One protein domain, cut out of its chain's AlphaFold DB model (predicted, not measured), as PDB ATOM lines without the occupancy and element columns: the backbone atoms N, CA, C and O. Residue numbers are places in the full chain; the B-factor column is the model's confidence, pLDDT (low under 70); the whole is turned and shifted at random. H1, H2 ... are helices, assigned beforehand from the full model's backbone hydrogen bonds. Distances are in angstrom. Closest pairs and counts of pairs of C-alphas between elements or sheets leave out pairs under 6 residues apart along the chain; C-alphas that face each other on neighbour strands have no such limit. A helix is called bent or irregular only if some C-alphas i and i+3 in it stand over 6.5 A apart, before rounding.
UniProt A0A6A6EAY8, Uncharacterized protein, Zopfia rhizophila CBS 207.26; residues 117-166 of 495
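Overview. This is residues 117 to 166 of the 495 residues of an uncharacterized protein of Zopfia rhizophila CBS 207.26 (UniProt A0A6A6EAY8). One long, single helix, H2, makes the length of the model, and at its first end the short helix H1 folds back beside it, with residues 125 to 129 forming the turn between them, in the shape of a hook. From residue 137 on, H2 and the short tail after it stick out alone as a long arm. The printed part has 50 residues with two named helices, H1 then H2 along the chain, and no named strand; the class is all helix. The whole is extended, with a radius of gyration of the C-alphas of 18.6 A and spans of 59 by 19 by 8 A.

Along the chain. H2 takes residues 130 to 163 and measures 49.7 A from first to last C-alpha. It begins at C-alpha 130, at (235.153, 548.537, 479.696), and ends at C-alpha 163, at (269.918, 539.629, 445.386). H1 takes residues 117 to 124, 10.5 A from first to last C-alpha, and begins at C-alpha 117, at (236.219, 558.520, 465.044).

Arrangement. H1 and H2 are close but not clearly touching, with 1 pair of C-alphas within 8 A. Their closest C-alphas, those of Ala 123 and Leu 133, are 7.6 A apart. Their lines stand at a shallow tilt of 30 degrees, and they run opposite ways. Their centres are 23.6 A apart. Residues 137 to 166, of which 137 to 163 belong to H2, stand free. In H1 and H2 every backbone O i to N i+4 pair is within hydrogen-bond range. Neither helix is bent.

Size, cuts and confidence. The outline is a rod. The two C-alphas farthest apart, those of Asn 125 and Arg 166, are 59.6 A from each other. The printed part has no cut, and the link from H1 to H2, 5 residues, is tight. The mean pLDDT of the printed part is 94.5, and residues 165 to 166 are under 70.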
ATOM      1  N   LYS A 117     236.936 557.471 464.300       93.88
ATOM      2  CA  LYS A 117     236.219 558.520 465.044       93.88
ATOM      3  C   LYS A 117     234.858 558.042 465.569       93.88
ATOM      4  O   LYS A 117     234.550 558.292 466.724       93.88
ATOM      5  N   SER A 118     234.114 557.268 464.774       95.56
ATOM      6  CA  SER A 118     232.822 556.698 465.179       95.56
ATOM      7  C   SER A 118     232.913 555.746 466.377       95.56
ATOM      8  O   SER A 118     232.052 555.792 467.249       95.56
ATOM      9  N   VAL A 119     233.955 554.909 466.451       97.19
ATOM     10  CA  VAL A 119     234.175 553.992 467.585       97.19
ATOM     11  C   VAL A 119     234.574 554.778 468.830       97.19
ATOM     12  O   VAL A 119     234.109 554.466 469.922       97.19
ATOM     13  N   ILE A 120     235.392 555.819 468.666       96.81
ATOM     14  CA  ILE A 120     235.777 556.704 469.769       96.81
ATOM     15  C   ILE A 120     234.551 557.441 470.317       96.81
ATOM     16  O   ILE A 120     234.335 557.427 471.524       96.81
ATOM     17  N   ASP A 121     233.723 558.020 469.448       95.56
ATOM     18  CA  ASP A 121     232.514 558.735 469.859       95.56
ATOM     19  C   ASP A 121     231.513 557.768 470.539       95.56
ATOM     20  O   ASP A 121     230.912 558.098 471.558       95.56
ATOM     21  N   ALA A 122     231.369 556.530 470.045       97.19
ATOM     22  CA  ALA A 122     230.550 555.499 470.690       97.19
ATOM     23  C   ALA A 122     231.095 555.067 472.067       97.19
ATOM     24  O   ALA A 122     230.314 554.840 472.993       97.19
ATOM     25  N   ALA A 123     232.421 554.994 472.223       97.44
ATOM     26  CA  ALA A 123     233.074 554.722 473.501       97.44
ATOM     27  C   ALA A 123     232.864 555.860 474.511       97.44
ATOM     28  O   ALA A 123     232.547 555.594 475.667       97.44
ATOM     29  N   GLU A 124     232.973 557.118 474.072       96.38
ATOM     30  CA  GLU A 124     232.681 558.296 474.904       96.38
ATOM     31  C   GLU A 124     231.211 558.345 475.345       96.38
ATOM     32  O   GLU A 124     230.919 558.744 476.469       96.38
ATOM     33  N   ASN A 125     230.294 557.864 474.501       96.75
ATOM     34  CA  ASN A 125     228.872 557.738 474.826       96.75
ATOM     35  C   ASN A 125     228.543 556.541 475.741       96.75
ATOM     36  O   ASN A 125     227.372 556.317 476.049       96.75
ATOM     37  N   GLY A 126     229.539 555.752 476.165       97.06
ATOM     38  CA  GLY A 126     229.341 554.599 477.046       97.06
ATOM     39  C   GLY A 126     228.628 553.414 476.387       97.06
ATOM     40  O   GLY A 126     228.082 552.568 477.090       97.06
ATOM     41  N   LEU A 127     228.619 553.336 475.049       98.19
ATOM     42  CA  LEU A 127     228.008 552.215 474.316       98.19
ATOM     43  C   LEU A 127     228.839 550.928 474.387       98.19
ATOM     44  O   LEU A 127     228.336 549.859 474.051       98.19
ATOM     45  N   TYR A 128     230.096 551.032 474.820       98.12
ATOM     46  CA  TYR A 128     230.976 549.895 475.041       98.12
ATOM     47  C   TYR A 128     231.209 549.682 476.529       98.12
ATOM     48  O   TYR A 128     231.515 550.622 477.268       98.12
ATOM     49  N   THR A 129     231.125 548.426 476.959       98.25
ATOM     50  CA  THR A 129     231.593 548.045 478.290       98.25
ATOM     51  C   THR A 129     233.120 548.203 478.363       98.25
ATOM     52  O   THR A 129     233.806 548.120 477.338       98.25
ATOM     53  N   PRO A 130     233.700 548.424 479.556       97.62
ATOM     54  CA  PRO A 130     235.153 548.537 479.696       97.62
ATOM     55  C   PRO A 130     235.890 547.287 479.188       97.62
ATOM     56  O   PRO A 130     236.956 547.404 478.590       97.62
ATOM     57  N   GLU A 131     235.292 546.104 479.340       98.12
ATOM     58  CA  GLU A 131     235.829 544.839 478.825       98.12
ATOM     59  C   GLU A 131     235.861 544.809 477.290       98.12
ATOM     60  O   GLU A 131     236.872 544.432 476.696       98.12
ATOM     61  N   GLN A 132     234.795 545.281 476.633       97.81
ATOM     62  CA  GLN A 132     234.751 545.406 475.172       97.81
ATOM     63  C   GLN A 132     235.788 546.407 474.656       97.81
ATOM     64  O   GLN A 132     236.382 546.186 473.600       97.81
ATOM     65  N   LEU A 133     236.038 547.495 475.396       98.12
ATOM     66  CA  LEU A 133     237.080 548.457 475.040       98.12
ATOM     67  C   LEU A 133     238.477 547.841 475.130       98.12
ATOM     68  O   LEU A 133     239.266 548.033 474.209       98.12
ATOM     69  N   GLU A 134     238.787 547.076 476.176       98.06
ATOM     70  CA  GLU A 134     240.075 546.372 476.280       98.06
ATOM     71  C   GLU A 134     240.256 545.316 475.180       98.06
ATOM     72  O   GLU A 134     241.338 545.199 474.590       98.06
ATOM     73  N   GLN A 135     239.181 544.615 474.809       98.25
ATOM     74  CA  GLN A 135     239.207 543.684 473.685       98.25
ATOM     75  C   GLN A 135     239.476 544.410 472.355       98.25
ATOM     76  O   GLN A 135     240.345 543.988 471.590       98.25
ATOM     77  N   LEU A 136     238.807 545.541 472.105       97.94
ATOM     78  CA  LEU A 136     239.040 546.385 470.926       97.94
ATOM     79  C   LEU A 136     240.476 546.919 470.865       97.94
ATOM     80  O   LEU A 136     241.076 546.949 469.788       97.94
ATOM     81  N   LYS A 137     241.046 547.326 472.007       97.94
ATOM     82  CA  LYS A 137     242.448 547.763 472.089       97.94
ATOM     83  C   LYS A 137     243.389 546.626 471.698       97.94
ATOM     84  O   LYS A 137     244.241 546.825 470.834       97.94
ATOM     85  N   THR A 138     243.189 545.442 472.274       98.06
ATOM     86  CA  THR A 138     243.999 544.247 471.992       98.06
ATOM     87  C   THR A 138     243.947 543.877 470.510       98.06
ATOM     88  O   THR A 138     244.988 543.801 469.859       98.06
ATOM     89  N   GLN A 139     242.744 543.774 469.939       97.94
ATOM     90  CA  GLN A 139     242.547 543.453 468.521       97.94
ATOM     91  C   GLN A 139     243.193 544.485 467.590       97.94
ATOM     92  O   GLN A 139     243.761 544.141 466.553       97.94
ATOM     93  N   LYS A 140     243.132 545.776 467.942       97.75
ATOM     94  CA  LYS A 140     243.730 546.835 467.124       97.75
ATOM     95  C   LYS A 140     245.259 546.797 467.153       97.75
ATOM     96  O   LYS A 140     245.882 547.067 466.125       97.75
ATOM     97  N   VAL A 141     245.854 546.483 468.305       97.44
ATOM     98  CA  VAL A 141     247.307 546.300 468.449       97.44
ATOM     99  C   VAL A 141     247.770 545.086 467.647       97.44
ATOM    100  O   VAL A 141     248.711 545.207 466.864       97.44
ATOM    101  N   GLU A 142     247.065 543.961 467.758       97.81
ATOM    102  CA  GLU A 142     247.358 542.742 466.999       97.81
ATOM    103  C   GLU A 142     247.287 542.985 465.485       97.81
ATOM    104  O   GLU A 142     248.220 542.659 464.753       97.81
ATOM    105  N   LEU A 143     246.244 543.671 465.006       97.62
ATOM    106  CA  LEU A 143     246.121 544.030 463.592       97.62
ATOM    107  C   LEU A 143     247.300 544.889 463.105       97.62
ATOM    108  O   LEU A 143     247.812 544.672 462.006       97.62
ATOM    109  N   LYS A 144     247.739 545.872 463.904       96.00
ATOM    110  CA  LYS A 144     248.909 546.698 463.564       96.00
ATOM    111  C   LYS A 144     250.180 545.854 463.466       96.00
ATOM    112  O   LYS A 144     250.967 546.082 462.548       96.00
ATOM    113  N   GLN A 145     250.351 544.883 464.363       97.81
ATOM    114  CA  GLN A 145     251.485 543.964 464.333       97.81
ATOM    115  C   GLN A 145     251.479 543.123 463.052       97.81
ATOM    116  O   GLN A 145     252.459 543.139 462.313       97.81
ATOM    117  N   VAL A 146     250.346 542.499 462.715       98.06
ATOM    118  CA  VAL A 146     250.210 541.681 461.498       98.06
ATOM    119  C   VAL A 146     250.504 542.494 460.234       98.06
ATOM    120  O   VAL A 146     251.209 542.025 459.342       98.06
ATOM    121  N   ILE A 147     250.012 543.736 460.145       95.94
ATOM    122  CA  ILE A 147     250.303 544.617 459.002       95.94
ATOM    123  C   ILE A 147     251.804 544.925 458.920       95.94
ATOM    124  O   ILE A 147     252.376 544.871 457.830       95.94
ATOM    125  N   SER A 148     252.445 545.228 460.053       97.38
ATOM    126  CA  SER A 148     253.889 545.476 460.111       97.38
ATOM    127  C   SER A 148     254.688 544.255 459.651       97.38
ATOM    128  O   SER A 148     255.573 544.390 458.804       97.38
ATOM    129  N   ASP A 149     254.327 543.064 460.126       97.31
ATOM    130  CA  ASP A 149     254.995 541.808 459.778       97.31
ATOM    131  C   ASP A 149     254.847 541.487 458.284       97.31
ATOM    132  O   ASP A 149     255.812 541.096 457.625       97.31
ATOM    133  N   VAL A 150     253.663 541.720 457.707       97.12
ATOM    134  CA  VAL A 150     253.425 541.540 456.266       97.12
ATOM    135  C   VAL A 150     254.255 542.524 455.442       97.12
ATOM    136  O   VAL A 150     254.879 542.121 454.458       97.12
ATOM    137  N   LEU A 151     254.299 543.803 455.828       94.38
ATOM    138  CA  LEU A 151     255.103 544.809 455.130       94.38
ATOM    139  C   LEU A 151     256.600 544.494 455.223       94.38
ATOM    140  O   LEU A 151     257.310 544.580 454.218       94.38
ATOM    141  N   GLN A 152     257.077 544.065 456.392       96.94
ATOM    142  CA  GLN A 152     258.460 543.639 456.582       96.94
ATOM    143  C   GLN A 152     258.777 542.389 455.749       96.94
ATOM    144  O   GLN A 152     259.789 542.357 455.048       96.94
ATOM    145  N   GLY A 153     257.886 541.395 455.736       96.31
ATOM    146  CA  GLY A 153     258.015 540.201 454.903       96.31
ATOM    147  C   GLY A 153     258.075 540.531 453.409       96.31
ATOM    148  O   GLY A 153     258.912 539.993 452.684       96.31
ATOM    149  N   GLN A 154     257.258 541.475 452.936       94.12
ATOM    150  CA  GLN A 154     257.313 541.963 451.554       94.12
ATOM    151  C   GLN A 154     258.642 542.655 451.231       94.12
ATOM    152  O   GLN A 154     259.202 542.422 450.159       94.12
ATOM    153  N   GLN A 155     259.173 543.471 452.146       93.56
ATOM    154  CA  GLN A 155     260.470 544.129 451.967       93.56
ATOM    155  C   GLN A 155     261.623 543.121 451.924       93.56
ATOM    156  O   GLN A 155     262.472 543.214 451.035       93.56
ATOM    157  N   ILE A 156     261.622 542.128 452.817       95.88
ATOM    158  CA  ILE A 156     262.605 541.034 452.821       95.88
ATOM    159  C   ILE A 156     262.513 540.249 451.511       95.88
ATOM    160  O   ILE A 156     263.521 540.071 450.831       95.88
ATOM    161  N   ASN A 157     261.309 539.859 451.087       93.31
ATOM    162  CA  ASN A 157     261.099 539.144 449.828       93.31
ATOM    163  C   ASN A 157     261.570 539.959 448.612       93.31
ATOM    164  O   ASN A 157     262.204 539.413 447.707       93.31
ATOM    165  N   ALA A 158     261.320 541.271 448.596       90.44
ATOM    166  CA  ALA A 158     261.795 542.163 447.542       90.44
ATOM    167  C   ALA A 158     263.327 542.303 447.539       90.44
ATOM    168  O   ALA A 158     263.939 542.311 446.468       90.44
ATOM    169  N   ALA A 159     263.962 542.385 448.712       90.62
ATOM    170  CA  ALA A 159     265.418 542.399 448.840       90.62
ATOM    171  C   ALA A 159     266.033 541.071 448.368       90.62
ATOM    172  O   ALA A 159     266.946 541.080 447.541       90.62
ATOM    173  N   CYS A 160     265.470 539.934 448.783       91.31
ATOM    174  CA  CYS A 160     265.871 538.603 448.325       91.31
ATOM    175  C   CYS A 160     265.731 538.451 446.802       91.31
ATOM    176  O   CYS A 160     266.639 537.943 446.141       91.31
ATOM    177  N   ALA A 161     264.644 538.958 446.210       85.69
ATOM    178  CA  ALA A 161     264.454 538.951 444.759       85.69
ATOM    179  C   ALA A 161     265.502 539.805 444.019       85.69
ATOM    180  O   ALA A 161     265.936 539.440 442.926       85.69
ATOM    181  N   ARG A 162     265.946 540.925 444.608       86.00
ATOM    182  CA  ARG A 162     267.018 541.767 444.044       86.00
ATOM    183  C   ARG A 162     268.391 541.100 444.119       86.00
ATOM    184  O   ARG A 162     269.187 541.279 443.201       86.00
ATOM    185  N   LEU A 163     268.652 540.334 445.176       88.69
ATOM    186  CA  LEU A 163     269.918 539.629 445.386       88.69
ATOM    187  C   LEU A 163     270.054 538.343 444.559       88.69
ATOM    188  O   LEU A 163     271.145 537.782 444.511       88.69
ATOM    189  N   ASN A 164     268.998 537.889 443.875       87.00
ATOM    190  CA  ASN A 164     269.048 536.715 443.006       87.00
ATOM    191  C   ASN A 164     269.142 537.106 441.508       87.00
ATOM    192  O   ASN A 164     268.128 537.131 440.801       87.00
ATOM    193  N   PRO A 165     270.347 537.390 440.967       65.38
ATOM    194  CA  PRO A 165     270.539 537.849 439.586       65.38
ATOM    195  C   PRO A 165     270.151 536.813 438.521       65.38
ATOM    196  O   PRO A 165     270.048 537.157 437.344       65.38
ATOM    197  N   ARG A 166     269.916 535.552 438.905       67.69
ATOM    198  CA  ARG A 166     269.521 534.469 437.991       67.69
ATOM    199  C   ARG A 166     268.013 534.340 437.776       67.69
ATOM    200  O   ARG A 166     267.612 533.610 436.877       67.69
TER     201      ARG A 166